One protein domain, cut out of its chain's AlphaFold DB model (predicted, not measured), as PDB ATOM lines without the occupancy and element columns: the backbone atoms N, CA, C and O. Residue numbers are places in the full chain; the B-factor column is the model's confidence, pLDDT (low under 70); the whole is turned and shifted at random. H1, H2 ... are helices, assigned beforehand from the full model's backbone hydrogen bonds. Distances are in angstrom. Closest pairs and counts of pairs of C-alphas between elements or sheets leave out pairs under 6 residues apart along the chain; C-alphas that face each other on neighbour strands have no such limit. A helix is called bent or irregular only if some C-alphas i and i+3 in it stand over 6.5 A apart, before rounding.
ATOM      1  N   LEU A   2      -6.564  -1.149 -29.233       86.44
ATOM      2  CA  LEU A   2      -5.397  -0.479 -28.615       86.44
ATOM      3  C   LEU A   2      -4.688   0.517 -29.554       86.44
ATOM      4  O   LEU A   2      -4.383   1.637 -29.157       86.44
ATOM      5  N   GLN A   3      -4.484   0.135 -30.817       85.81
ATOM      6  CA  GLN A   3      -3.860   1.005 -31.819       85.81
ATOM      7  C   GLN A   3      -4.652   2.300 -32.064       85.81
ATOM      8  O   GLN A   3      -4.047   3.341 -32.292       85.81
ATOM      9  N   PHE A   4      -5.986   2.253 -31.965       86.88
ATOM     10  CA  PHE A   4      -6.836   3.443 -32.057       86.88
ATOM     11  C   PHE A   4      -6.504   4.425 -30.924       86.88
ATOM     12  O   PHE A   4      -6.224   5.592 -31.187       86.88
ATOM     13  N   TRP A   5      -6.443   3.947 -29.676       89.06
ATOM     14  CA  TRP A   5      -6.114   4.796 -28.528       89.06
ATOM     15  C   TRP A   5      -4.692   5.344 -28.586       89.06
ATOM     16  O   TRP A   5      -4.486   6.524 -28.323       89.06
ATOM     17  N   LEU A   6      -3.716   4.526 -28.983       88.88
ATOM     18  CA  LEU A   6      -2.331   4.978 -29.131       88.88
ATOM     19  C   LEU A   6      -2.180   6.032 -30.232       88.88
ATOM     20  O   LEU A   6      -1.487   7.027 -30.028       88.88
ATOM     21  N   ASN A   7      -2.858   5.860 -31.370       87.75
ATOM     22  CA  ASN A   7      -2.887   6.876 -32.420       87.75
ATOM     23  C   ASN A   7      -3.589   8.161 -31.955       87.75
ATOM     24  O   ASN A   7      -3.109   9.248 -32.263       87.75
ATOM     25  N   SER A   8      -4.667   8.051 -31.172       87.56
ATOM     26  CA  SER A   8      -5.355   9.202 -30.576       87.56
ATOM     27  C   SER A   8      -4.448   9.973 -29.606       87.56
ATOM     28  O   SER A   8      -4.286  11.186 -29.734       87.56
ATOM     29  N   ILE A   9      -3.752   9.274 -28.700       88.31
ATOM     30  CA  ILE A   9      -2.767   9.890 -27.794       88.31
ATOM     31  C   ILE A   9      -1.631  10.527 -28.595       88.31
ATOM     32  O   ILE A   9      -1.233  11.649 -28.300       88.31
ATOM     33  N   LYS A  10      -1.121   9.851 -29.629       86.75
ATOM     34  CA  LYS A  10      -0.071  10.394 -30.499       86.75
ATOM     35  C   LYS A  10      -0.516  11.650 -31.237       86.75
ATOM     36  O   LYS A  10       0.287  12.562 -31.374       86.75
ATOM     37  N   LEU A  11      -1.770  11.715 -31.673       85.25
ATOM     38  CA  LEU A  11      -2.319  12.892 -32.336       85.25
ATOM     39  C   LEU A  11      -2.426  14.091 -31.381       85.25
ATOM     40  O   LEU A  11      -2.044  15.202 -31.738       85.25
ATOM     41  N   HIS A  12      -2.933  13.872 -30.165       83.00
ATOM     42  CA  HIS A  12      -3.223  14.962 -29.228       83.00
ATOM     43  C   HIS A  12      -2.048  15.338 -28.317       83.00
ATOM     44  O   HIS A  12      -1.949  16.481 -27.877       83.00
ATOM     45  N   ALA A  13      -1.158  14.393 -28.018       84.06
ATOM     46  CA  ALA A  13      -0.050  14.554 -27.084       84.06
ATOM     47  C   ALA A  13       1.182  13.723 -27.519       84.06
ATOM     48  O   ALA A  13       1.630  12.840 -26.780       84.06
ATOM     49  N   PRO A  14       1.774  13.997 -28.699       83.31
ATOM     50  CA  PRO A  14       2.835  13.164 -29.283       83.31
ATOM     51  C   PRO A  14       4.083  13.031 -28.402       83.31
ATOM     52  O   PRO A  14       4.739  11.994 -28.397       83.31
ATOM     53  N   LYS A  15       4.402  14.073 -27.625       83.19
ATOM     54  CA  LYS A  15       5.579  14.129 -26.742       83.19
ATOM     55  C   LYS A  15       5.291  13.689 -25.305       83.19
ATOM     56  O   LYS A  15       6.211  13.668 -24.488       83.19
ATOM     57  N   ALA A  16       4.032  13.408 -24.965       85.31
ATOM     58  CA  ALA A  16       3.671  13.015 -23.611       85.31
ATOM     59  C   ALA A  16       4.052  11.545 -23.371       85.31
ATOM     60  O   ALA A  16       3.655  10.689 -24.164       85.31
ATOM     61  N   PRO A  17       4.783  11.227 -22.284       89.25
ATOM     62  CA  PRO A  17       5.053   9.845 -21.910       89.25
ATOM     63  C   PRO A  17       3.751   9.060 -21.723       89.25
ATOM     64  O   PRO A  17       2.839   9.514 -21.031       89.25
ATOM     65  N   CYS A  18       3.678   7.873 -22.315       91.00
ATOM     66  CA  CYS A  18       2.527   6.985 -22.234       91.00
ATOM     67  C   CYS A  18       2.915   5.710 -21.481       91.00
ATOM     68  O   CYS A  18       3.872   5.035 -21.853       91.00
ATOM     69  N   LEU A  19       2.176   5.371 -20.425       91.25
ATOM     70  CA  LEU A  19       2.355   4.115 -19.698       91.25
ATOM     71  C   LEU A  19       1.216   3.163 -20.053       91.25
ATOM     72  O   LEU A  19       0.043   3.516 -19.926       91.25
ATOM     73  N   LEU A  20       1.564   1.947 -20.466       91.69
ATOM     74  CA  LEU A  20       0.597   0.888 -20.734       91.69
ATOM     75  C   LEU A  20       0.388   0.053 -19.477       91.69
ATOM     76  O   LEU A  20       1.326  -0.563 -18.976       91.69
ATOM     77  N   LEU A  21      -0.845   0.023 -18.978       90.94
ATOM     78  CA  LEU A  21      -1.218  -0.736 -17.787       90.94
ATOM     79  C   LEU A  21      -2.010  -1.977 -18.189       90.94
ATOM     80  O   LEU A  21      -3.119  -1.872 -18.712       90.94
ATOM     81  N   GLY A  22      -1.442  -3.151 -17.925       90.12
ATOM     82  CA  GLY A  22      -2.142  -4.426 -18.051       90.12
ATOM     83  C   GLY A  22      -2.818  -4.761 -16.730       90.12
ATOM     84  O   GLY A  22      -2.169  -5.273 -15.825       90.12
ATOM     85  N   THR A  23      -4.100  -4.443 -16.587       88.56
ATOM     86  CA  THR A  23      -4.863  -4.753 -15.368       88.56
ATOM     87  C   THR A  23      -5.253  -6.234 -15.299       88.56
ATOM     88  O   THR A  23      -5.125  -6.967 -16.279       88.56
ATOM     89  N   PHE A  24      -5.756  -6.674 -14.138       87.31
ATOM     90  CA  PHE A  24      -6.229  -8.047 -13.882       87.31
ATOM     91  C   PHE A  24      -5.131  -9.124 -13.845       87.31
ATOM     92  O   PHE A  24      -5.386 -10.292 -14.155       87.31
ATOM     93  N   LEU A  25      -3.919  -8.772 -13.402       85.88
ATOM     94  CA  LEU A  25      -2.855  -9.758 -13.167       85.88
ATOM     95  C   LEU A  25      -3.290 -10.859 -12.179       85.88
ATOM     96  O   LEU A  25      -2.927 -12.018 -12.357       85.88
ATOM     97  N   ASP A  26      -4.135 -10.530 -11.197       85.38
ATOM     98  CA  ASP A  26      -4.665 -11.469 -10.200       85.38
ATOM     99  C   ASP A  26      -5.503 -12.605 -10.801       85.38
ATOM    100  O   ASP A  26      -5.636 -13.674 -10.200       85.38
ATOM    101  N   VAL A  27      -6.081 -12.382 -11.981       84.50
ATOM    102  CA  VAL A  27      -6.823 -13.403 -12.728       84.50
ATOM    103  C   VAL A  27      -5.852 -14.342 -13.442       84.50
ATOM    104  O   VAL A  27      -6.078 -15.550 -13.481       84.50
ATOM    105  N   LEU A  28      -4.749 -13.804 -13.968       82.38
ATOM    106  CA  LEU A  28      -3.730 -14.574 -14.679       82.38
ATOM    107  C   LEU A  28      -2.861 -15.404 -13.729       82.38
ATOM    108  O   LEU A  28      -2.585 -16.559 -14.043       82.38
ATOM    109  N   GLU A  29      -2.484 -14.870 -12.560       80.88
ATOM    110  CA  GLU A  29      -1.657 -15.570 -11.560       80.88
ATOM    111  C   GLU A  29      -2.318 -16.848 -11.007       80.88
ATOM    112  O   GLU A  29      -1.623 -17.743 -10.535       80.88
ATOM    113  N   ARG A  30      -3.648 -16.983 -11.116       74.69
ATOM    114  CA  ARG A  30      -4.387 -18.202 -10.730       74.69
ATOM    115  C   ARG A  30      -4.202 -19.364 -11.706       74.69
ATOM    116  O   ARG A  30      -4.536 -20.495 -11.365       74.69
ATOM    117  N   ASN A  31      -3.683 -19.098 -12.903       73.12
ATOM    118  CA  ASN A  31      -3.405 -20.106 -13.917       73.12
ATOM    119  C   ASN A  31      -1.917 -20.476 -13.906       73.12
ATOM    120  O   ASN A  31      -1.044 -19.608 -13.939       73.12
ATOM    121  N   SER A  32      -1.609 -21.773 -13.974       69.44
ATOM    122  CA  SER A  32      -0.233 -22.302 -14.035       69.44
ATOM    123  C   SER A  32       0.580 -21.804 -15.244       69.44
ATOM    124  O   SER A  32       1.806 -21.840 -15.213       69.44
ATOM    125  N   SER A  33      -0.086 -21.271 -16.275       80.69
ATOM    126  CA  SER A  33       0.510 -20.719 -17.503       80.69
ATOM    127  C   SER A  33       0.712 -19.187 -17.481       80.69
ATOM    128  O   SER A  33       0.974 -18.595 -18.528       80.69
ATOM    129  N   CYS A  34       0.580 -18.515 -16.328       82.88
ATOM    130  CA  CYS A  34       0.626 -17.045 -16.225       82.88
ATOM    131  C   CYS A  34       1.830 -16.410 -16.952       82.88
ATOM    132  O   CYS A  34       1.659 -15.507 -17.772       82.88
ATOM    133  N   LYS A  35       3.044 -16.924 -16.709       83.94
ATOM    134  CA  LYS A  35       4.283 -16.386 -17.296       83.94
ATOM    135  C   LYS A  35       4.305 -16.472 -18.824       83.94
ATOM    136  O   LYS A  35       4.705 -15.512 -19.477       83.94
ATOM    137  N   ASP A  36       3.843 -17.585 -19.389       86.06
ATOM    138  CA  ASP A  36       3.811 -17.775 -20.842       86.06
ATOM    139  C   ASP A  36       2.773 -16.865 -21.504       86.06
ATOM    140  O   ASP A  36       3.016 -16.325 -22.581       86.06
ATOM    141  N   THR A  37       1.633 -16.641 -20.845       87.50
ATOM    142  CA  THR A  37       0.611 -15.702 -21.324       87.50
ATOM    143  C   THR A  37       1.135 -14.268 -21.336       87.50
ATOM    144  O   THR A  37       0.994 -13.585 -22.349       87.50
ATOM    145  N   LEU A  38       1.784 -13.819 -20.255       88.81
ATOM    146  CA  LEU A  38       2.391 -12.484 -20.193       88.81
ATOM    147  C   LEU A  38       3.466 -12.307 -21.275       88.81
ATOM    148  O   LEU A  38       3.484 -11.283 -21.954       88.81
ATOM    149  N   ARG A  39       4.299 -13.330 -21.511       89.38
ATOM    150  CA  ARG A  39       5.305 -13.308 -22.583       89.38
ATOM    151  C   ARG A  39       4.666 -13.153 -23.965       89.38
ATOM    152  O   ARG A  39       5.060 -12.259 -24.707       89.38
ATOM    153  N   LYS A  40       3.641 -13.950 -24.289       89.88
ATOM    154  CA  LYS A  40       2.923 -13.858 -25.576       89.88
ATOM    155  C   LYS A  40       2.283 -12.485 -25.787       89.88
ATOM    156  O   LYS A  40       2.315 -11.950 -26.897       89.88
ATOM    157  N   ILE A  41       1.707 -11.906 -24.732       89.75
ATOM    158  CA  ILE A  41       1.158 -10.544 -24.769       89.75
ATOM    159  C   ILE A  41       2.281  -9.543 -25.058       89.75
ATOM    160  O   ILE A  41       2.140  -8.723 -25.963       89.75
ATOM    161  N   ASN A  42       3.405  -9.638 -24.345       91.75
ATOM    162  CA  ASN A  42       4.550  -8.750 -24.526       91.75
ATOM    163  C   ASN A  42       5.125  -8.814 -25.951       91.75
ATOM    164  O   ASN A  42       5.346  -7.772 -26.565       91.75
ATOM    165  N   GLU A  43       5.308 -10.014 -26.504       91.06
ATOM    166  CA  GLU A  43       5.774 -10.228 -27.883       91.06
ATOM    167  C   GLU A  43       4.812  -9.594 -28.898       91.06
ATOM    168  O   GLU A  43       5.227  -8.820 -29.763       91.06
ATOM    169  N   THR A  44       3.510  -9.850 -28.741       89.69
ATOM    170  CA  THR A  44       2.471  -9.300 -29.624       89.69
ATOM    171  C   THR A  44       2.455  -7.772 -29.582       89.69
ATOM    172  O   THR A  44       2.418  -7.112 -30.621       89.69
ATOM    173  N   LEU A  45       2.506  -7.188 -28.383       89.81
ATOM    174  CA  LEU A  45       2.520  -5.738 -28.207       89.81
ATOM    175  C   LEU A  45       3.813  -5.117 -28.739       89.81
ATOM    176  O   LEU A  45       3.755  -4.067 -29.373       89.81
ATOM    177  N   SER A  46       4.959  -5.772 -28.562       88.38
ATOM    178  CA  SER A  46       6.252  -5.278 -29.050       88.38
ATOM    179  C   SER A  46       6.273  -5.127 -30.572       88.38
ATOM    180  O   SER A  46       6.749  -4.109 -31.073       88.38
ATOM    181  N   VAL A  47       5.673  -6.069 -31.313       87.00
ATOM    182  CA  VAL A  47       5.536  -5.984 -32.781       87.00
ATOM    183  C   VAL A  47       4.659  -4.803 -33.204       87.00
ATOM    184  O   VAL A  47       4.963  -4.106 -34.173       87.00
ATOM    185  N   VAL A  48       3.561  -4.560 -32.486       81.88
ATOM    186  CA  VAL A  48       2.600  -3.500 -32.832       81.88
ATOM    187  C   VAL A  48       3.117  -2.115 -32.439       81.88
ATOM    188  O   VAL A  48       2.848  -1.139 -33.144       81.88
ATOM    189  N   ILE A  49       3.839  -2.019 -31.321       85.25
ATOM    190  CA  ILE A  49       4.136  -0.750 -30.653       85.25
ATOM    191  C   ILE A  49       5.575  -0.289 -30.879       85.25
ATOM    192  O   ILE A  49       5.786   0.904 -31.110       85.25
ATOM    193  N   GLY A  50       6.540  -1.214 -30.853       69.88
ATOM    194  CA  GLY A  50       7.952  -0.936 -30.569       69.88
ATOM    195  C   GLY A  50       8.592   0.173 -31.405       69.88
ATOM    196  O   GLY A  50       9.319   0.998 -30.864       69.88
ATOM    197  N   THR A  51       8.292   0.257 -32.702       75.19
ATOM    198  CA  THR A  51       8.831   1.319 -33.578       75.19
ATOM    199  C   THR A  51       7.834   2.439 -33.879       75.19
ATOM    200  O   THR A  51       8.230   3.512 -34.330       75.19
ATOM    201  N   LYS A  52       6.534   2.226 -33.640       82.75
ATOM    202  CA  LYS A  52       5.463   3.149 -34.058       82.75
ATOM    203  C   LYS A  52       5.128   4.216 -33.013       82.75
ATOM    204  O   LYS A  52       4.678   5.307 -33.389       82.75
ATOM    205  N   PHE A  53       5.347   3.907 -31.733       87.00
ATOM    206  CA  PHE A  53       4.977   4.758 -30.597       87.00
ATOM    207  C   PHE A  53       6.160   4.944 -29.634       87.00
ATOM    208  O   PHE A  53       6.186   4.337 -28.563       87.00
ATOM    209  N   PRO A  54       7.134   5.802 -29.981       85.44
ATOM    210  CA  PRO A  54       8.329   6.021 -29.161       85.44
ATOM    211  C   PRO A  54       8.025   6.659 -27.795       85.44
ATOM    212  O   PRO A  54       8.864   6.625 -26.903       85.44
ATOM    213  N   GLN A  55       6.835   7.242 -27.616       87.38
ATOM    214  CA  GLN A  55       6.408   7.826 -26.344       87.38
ATOM    215  C   GLN A  55       5.979   6.788 -25.291       87.38
ATOM    216  O   GLN A  55       5.731   7.158 -24.144       87.38
ATOM    217  N   VAL A  56       5.838   5.511 -25.669       90.62
ATOM    218  CA  VAL A  56       5.464   4.439 -24.738       90.62
ATOM    219  C   VAL A  56       6.665   4.075 -23.871       90.62
ATOM    220  O   VAL A  56       7.717   3.689 -24.374       90.62
ATOM    221  N   ILE A  57       6.496   4.187 -22.556       89.50
ATOM    222  CA  ILE A  57       7.525   3.860 -21.571       89.50
ATOM    223  C   ILE A  57       7.476   2.365 -21.262       89.50
ATOM    224  O   ILE A  57       6.449   1.843 -20.827       89.50
ATOM    225  N   THR A  58       8.605   1.690 -21.462       88.62
ATOM    226  CA  THR A  58       8.772   0.262 -21.180       88.62
ATOM    227  C   THR A  58       9.033   0.015 -19.697       88.62
ATOM    228  O   THR A  58       9.787   0.748 -19.052       88.62
ATOM    229  N   ASN A  59       8.478  -1.069 -19.166       87.62
ATOM    230  CA  ASN A  59       8.813  -1.593 -17.852       87.62
ATOM    231  C   ASN A  59      10.189  -2.275 -17.893       87.62
ATOM    232  O   ASN A  59      10.309  -3.443 -18.254       87.62
ATOM    233  N   GLN A  60      11.228  -1.533 -17.506       80.50
ATOM    234  CA  GLN A  60      12.608  -2.028 -17.495       80.50
ATOM    235  C   GLN A  60      12.861  -3.125 -16.452       80.50
ATOM    236  O   GLN A  60      13.813  -3.881 -16.602       80.50
ATOM    237  N   ILE A  61      12.047  -3.208 -15.394       77.00
ATOM    238  CA  ILE A  61      12.267  -4.173 -14.308       77.00
ATOM    239  C   ILE A  61      11.877  -5.580 -14.746       77.00
ATOM    240  O   ILE A  61      12.616  -6.527 -14.495       77.00
ATOM    241  N   ASP A  62      10.734  -5.703 -15.418       79.69
ATOM    242  CA  ASP A  62      10.225  -6.999 -15.868       79.69
ATOM    243  C   ASP A  62      10.531  -7.294 -17.348       79.69
ATOM    244  O   ASP A  62      10.054  -8.297 -17.873       79.69
ATOM    245  N   ASP A  63      11.299  -6.425 -18.016       85.56
ATOM    246  CA  ASP A  63      11.609  -6.486 -19.454       85.56
ATOM    247  C   ASP A  63      10.342  -6.588 -20.335       85.56
ATOM    248  O   ASP A  63      10.198  -7.440 -21.216       85.56
ATOM    249  N   MET A  64       9.362  -5.721 -20.053       88.69
ATOM    250  CA  MET A  64       8.072  -5.690 -20.756       88.69
ATOM    251  C   MET A  64       7.742  -4.305 -21.318       88.69
ATOM    252  O   MET A  64       8.102  -3.274 -20.758       88.69
ATOM    253  N   ILE A  65       6.962  -4.252 -22.399       89.56
ATOM    254  CA  ILE A  65       6.459  -2.997 -22.987       89.56
ATOM    255  C   ILE A  65       5.297  -2.375 -22.189       89.56
ATOM    256  O   ILE A  65       4.821  -1.289 -22.513       89.56
ATOM    257  N   TYR A  66       4.821  -3.061 -21.149       91.25
ATOM    258  CA  TYR A  66       3.703  -2.647 -20.303       91.25
ATOM    259  C   TYR A  66       3.933  -3.042 -18.837       91.25
ATOM    260  O   TYR A  66       4.815  -3.839 -18.520       91.25
ATOM    261  N   PHE A  67       3.117  -2.491 -17.940       90.56
ATOM    262  CA  PHE A  67       3.149  -2.755 -16.501       90.56
ATOM    263  C   PHE A  67       1.960  -3.651 -16.109       90.56
ATOM    264  O   PHE A  67       0.820  -3.171 -16.115       90.56
ATOM    265  N   PRO A  68       2.174  -4.945 -15.809       89.44
ATOM    266  CA  PRO A  68       1.110  -5.828 -15.344       89.44
ATOM    267  C   PRO A  68       0.761  -5.535 -13.877       89.44
ATOM    268  O   PRO A  68       1.585  -5.699 -12.986       89.44
ATOM    269  N   VAL A  69      -0.476  -5.133 -13.589       88.69
ATOM    270  CA  VAL A  69      -0.897  -4.742 -12.235       88.69
ATOM    271  C   VAL A  69      -1.961  -5.673 -11.665       88.69
ATOM    272  O   VAL A  69      -2.909  -6.080 -12.344       88.69
ATOM    273  N   ASP A  70      -1.803  -5.998 -10.383       84.88
ATOM    274  CA  ASP A  70      -2.783  -6.756  -9.609       84.88
ATOM    275  C   ASP A  70      -3.803  -5.791  -8.993       84.88
ATOM    276  O   ASP A  70      -3.462  -4.924  -8.180       84.88
ATOM    277  N   ASN A  71      -5.072  -5.960  -9.364       82.69
ATOM    278  CA  ASN A  71      -6.152  -5.080  -8.928       82.69
ATOM    279  C   ASN A  71      -6.559  -5.298  -7.457       82.69
ATOM    280  O   ASN A  71      -7.158  -4.409  -6.853       82.69
ATOM    281  N   LYS A  72      -6.255  -6.462  -6.873       80.12
ATOM    282  CA  LYS A  72      -6.651  -6.858  -5.511       80.12
ATOM    283  C   LYS A  72      -5.563  -6.575  -4.492       80.12
ATOM    284  O   LYS A  72      -5.837  -5.981  -3.454       80.12
ATOM    285  N   THR A  73      -4.335  -6.990  -4.780       75.25
ATOM    286  CA  THR A  73      -3.206  -6.850  -3.847       75.25
ATOM    287  C   THR A  73      -2.456  -5.532  -4.028       75.25
ATOM    288  O   THR A  73      -1.621  -5.185  -3.194       75.25
ATOM    289  N   ARG A  74      -2.751  -4.774  -5.101       74.19
ATOM    290  CA  ARG A  74      -2.026  -3.555  -5.512       74.19
ATOM    291  C   ARG A  74      -0.529  -3.792  -5.737       74.19
ATOM    292  O   ARG A  74       0.274  -2.856  -5.702       74.19
ATOM    293  N   LYS A  75      -0.137  -5.043  -5.982       72.69
ATOM    294  CA  LYS A  75       1.222  -5.409  -6.379       72.69
ATOM    295  C   LYS A  75       1.597  -4.629  -7.646       72.69
ATOM    296  O   LYS A  75       0.762  -4.415  -8.521       72.69
ATOM    297  N   GLN A  76       2.846  -4.167  -7.701       75.44
ATOM    298  CA  GLN A  76       3.410  -3.288  -8.740       75.44
ATOM    299  C   GLN A  76       2.933  -1.818  -8.760       75.44
ATOM    300  O   GLN A  76       3.481  -1.018  -9.519       75.44
ATOM    301  N   PHE A  77       2.009  -1.385  -7.890       80.94
ATOM    302  CA  PHE A  77       1.617   0.037  -7.833       80.94
ATOM    303  C   PHE A  77       2.736   0.957  -7.322       80.94
ATOM    304  O   PHE A  77       2.794   2.121  -7.715       80.94
ATOM    305  N   SER A  78       3.614   0.469  -6.439       83.06
ATOM    306  CA  SER A  78       4.785   1.226  -5.971       83.06
ATOM    307  C   SER A  78       5.740   1.531  -7.122       83.06
ATOM    308  O   SER A  78       6.101   2.690  -7.317       83.06
ATOM    309  N   LEU A  79       6.053   0.513  -7.926       81.38
ATOM    310  CA  LEU A  79       6.855   0.645  -9.138       81.38
ATOM    311  C   LEU A  79       6.205   1.617 -10.126       81.38
ATOM    312  O   LEU A  79       6.858   2.532 -10.618       81.38
ATOM    313  N   LEU A  80       4.900   1.473 -10.368       85.81
ATOM    314  CA  LEU A  80       4.175   2.381 -11.251       85.81
ATOM    315  C   LEU A  80       4.261   3.840 -10.772       85.81
ATOM    316  O   LEU A  80       4.508   4.741 -11.571       85.81
ATOM    317  N   ARG A  81       4.100   4.090  -9.467       87.19
ATOM    318  CA  ARG A  81       4.252   5.436  -8.888       87.19
ATOM    319  C   ARG A  81       5.660   5.981  -9.078       87.19
ATOM    320  O   ARG A  81       5.804   7.154  -9.409       87.19
ATOM    321  N   GLU A  82       6.680   5.156  -8.879       87.00
ATOM    322  CA  GLU A  82       8.071   5.549  -9.096       87.00
ATOM    323  C   GLU A  82       8.323   5.934 -10.557       87.00
ATOM    324  O   GLU A  82       8.875   7.002 -10.819       87.00
ATOM    325  N   GLN A  83       7.819   5.140 -11.504       87.00
ATOM    326  CA  GLN A  83       7.927   5.429 -12.935       87.00
ATOM    327  C   GLN A  83       7.181   6.706 -13.329       87.00
ATOM    328  O   GLN A  83       7.725   7.541 -14.053       87.00
ATOM    329  N   ILE A  84       5.973   6.923 -12.797       88.88
ATOM    330  CA  ILE A  84       5.234   8.178 -12.991       88.88
ATOM    331  C   ILE A  84       6.051   9.357 -12.452       88.88
ATOM    332  O   ILE A  84       6.208  10.358 -13.152       88.88
ATOM    333  N   MET A  85       6.615   9.253 -11.244       86.38
ATOM    334  CA  MET A  85       7.448  10.309 -10.663       86.38
ATOM    335  C   MET A  85       8.708  10.577 -11.493       86.38
ATOM    336  O   MET A  85       9.044  11.740 -11.716       86.38
ATOM    337  N   ALA A  86       9.388   9.536 -11.978       85.88
ATOM    338  CA  ALA A  86      10.570   9.661 -12.826       85.88
ATOM    339  C   ALA A  86      10.242  10.369 -14.152       85.88
ATOM    340  O   ALA A  86      10.890  11.361 -14.498       85.88
ATOM    341  N   CYS A  87       9.174   9.939 -14.836       84.56
ATOM    342  CA  CYS A  87       8.688  10.568 -16.068       84.56
ATOM    343  C   CYS A  87       8.287  12.031 -15.844       84.56
ATOM    344  O   CYS A  87       8.566  12.895 -16.677       84.56
ATOM    345  N   THR A  88       7.658  12.311 -14.702       82.44
ATOM    346  CA  THR A  88       7.197  13.649 -14.320       82.44
ATOM    347  C   THR A  88       8.384  14.577 -14.052       82.44
ATOM    348  O   THR A  88       8.459  15.642 -14.653       82.44
ATOM    349  N   ARG A  89       9.382  14.158 -13.259       82.31
ATOM    350  CA  ARG A  89      10.608  14.942 -12.974       82.31
ATOM    351  C   ARG A  89      11.412  15.305 -14.229       82.31
ATOM    352  O   ARG A  89      12.122  16.312 -14.242       82.31
ATOM    353  N   GLY A  90      11.321  14.488 -15.279       77.44
ATOM    354  CA  GLY A  90      11.957  14.747 -16.572       77.44
ATOM    355  C   GLY A  90      11.327  15.898 -17.365       77.44
ATOM    356  O   GLY A  90      11.978  16.441 -18.262       77.44
ATOM    357  N   GLN A  91      10.097  16.304 -17.037       78.88
ATOM    358  CA  GLN A  91       9.353  17.296 -17.808       78.88
ATOM    359  C   GLN A  91       9.943  18.703 -17.682       78.88
ATOM    360  O   GLN A  91      10.235  19.192 -16.590       78.88
ATOM    361  N   LYS A  92      10.082  19.391 -18.822       78.38
ATOM    362  CA  LYS A  92      10.705  20.723 -18.893       78.38
ATOM    363  C   LYS A  92       9.956  21.775 -18.071       78.38
ATOM    364  O   LYS A  92      10.598  22.633 -17.473       78.38
ATOM    365  N   PHE A  93       8.625  21.700 -18.017       72.81
ATOM    366  CA  PHE A  93       7.808  22.709 -17.339       72.81
ATOM    367  C   PHE A  93       8.012  22.722 -15.816       72.81
ATOM    368  O   PHE A  93       8.002  23.795 -15.225       72.81
ATOM    369  N   LEU A  94       8.297  21.573 -15.188       73.38
ATOM    370  CA  LEU A  94       8.584  21.502 -13.746       73.38
ATOM    371  C   LEU A  94       9.922  22.138 -13.360       73.38
ATOM    372  O   LEU A  94      10.146  22.436 -12.192       73.38
ATOM    373  N   LYS A  95      10.818  22.337 -14.330       78.38
ATOM    374  CA  LYS A  95      12.119  22.984 -14.118       78.38
ATOM    375  C   LYS A  95      12.055  24.500 -14.321       78.38
ATOM    376  O   LYS A  95      13.057  25.178 -14.108       78.38
TER     377      LYS A  95
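Overview. This is residues 2 to 95 of the 427 residues of the protein "Hypothetical protein" of Aplanochytrium stocchinoi (UniProt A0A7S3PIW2). Two long unnamed stretches, residues 13 to 24 and residues 50 to 76, run through the middle of an elongated body, and its three longer helices are set round them, H1 and H3 over one side and H4 over the other. The two stretches pair briefly as strands do, residues 18 to 19 with 56 to 57 and residues 21 to 22 with 67 to 68, both parallel, while the helices touch no other helix. The two four-residue helices lie toward opposite ends of the length, H2 near the first residues of H3 and H5 beyond the last residues of H4. The printed part has 94 residues with five named helices, H1, H2, H3, H4 and H5 along the chain, and no named strand; its class is all helix, with 48 residues in named elements. It is compact, with a radius of gyration of the C-alphas of 14.3 A, and it spans 45 by 27 by 19 A along its three main axes.

Along the chain. The longest helix is H3, residues 34 to 49, 22.0 A from first to last C-alpha, from C-alpha 34 at (0.626, -17.045, -16.225) to C-alpha 49 at (4.136, -0.750, -30.653). Before it comes H2, residues 25 to 28, 5.1 A long. The printed part begins with H1, residues 2 to 12, 15.6 A long, whose C-alpha 2 is at (-5.397, -0.479, -28.615). H4, residues 77 to 89, measures 18.2 A. The last is H5, residues 92 to 95, 5.5 A long, ending with C-alpha 95 at (12.119, 22.984, -14.118). No helix is bent or irregular.

Arrangement. H3 touches no helix but is near H1 and H2. H3 and H1 are close but not clearly touching: their closest C-alphas, those of Val 48 and Gln 3, are 7.9 A apart. These two helices run the same way at a steep tilt of 45 degrees, with their centres 19.6 A apart. H3 and H2 are also close but not clearly touching, and their closest C-alphas, those of Cys 34 and Leu 28, are 5.2 A apart. H3 and H4 are apart, and so are H1 and H4. H4 and H5 are close but not clearly touching, with the closest C-alphas, those of Thr 88 and Leu 94, 8.0 A apart. H5 is apart from H1, H2 and H3. In the backbones of H1, H3 and H4 each pair of O of residue i and N of residue i+4 is within hydrogen-bond range. H2 and H5 are too short for such a pair, and in each the one pair of O of residue i and N of residue i+3 is within range.

Size, cuts and confidence. The two C-alphas farthest apart, those of Ser 32 and Lys 95, are 46.9 A from each other. The first and last printed C-alphas, those of Leu 2 and Lys 95, are 32.7 A apart. The printed part has no cut. The links from H1 to H2, with 12 residues, and from H3 to H4, with 27 residues, are long; those from H2 to H3 and from H4 to H5 are tight, with 5 and 2 residues. The mean pLDDT of the printed part is 84.5, and the model's confidence is low, under 70, at residues 32 and 50.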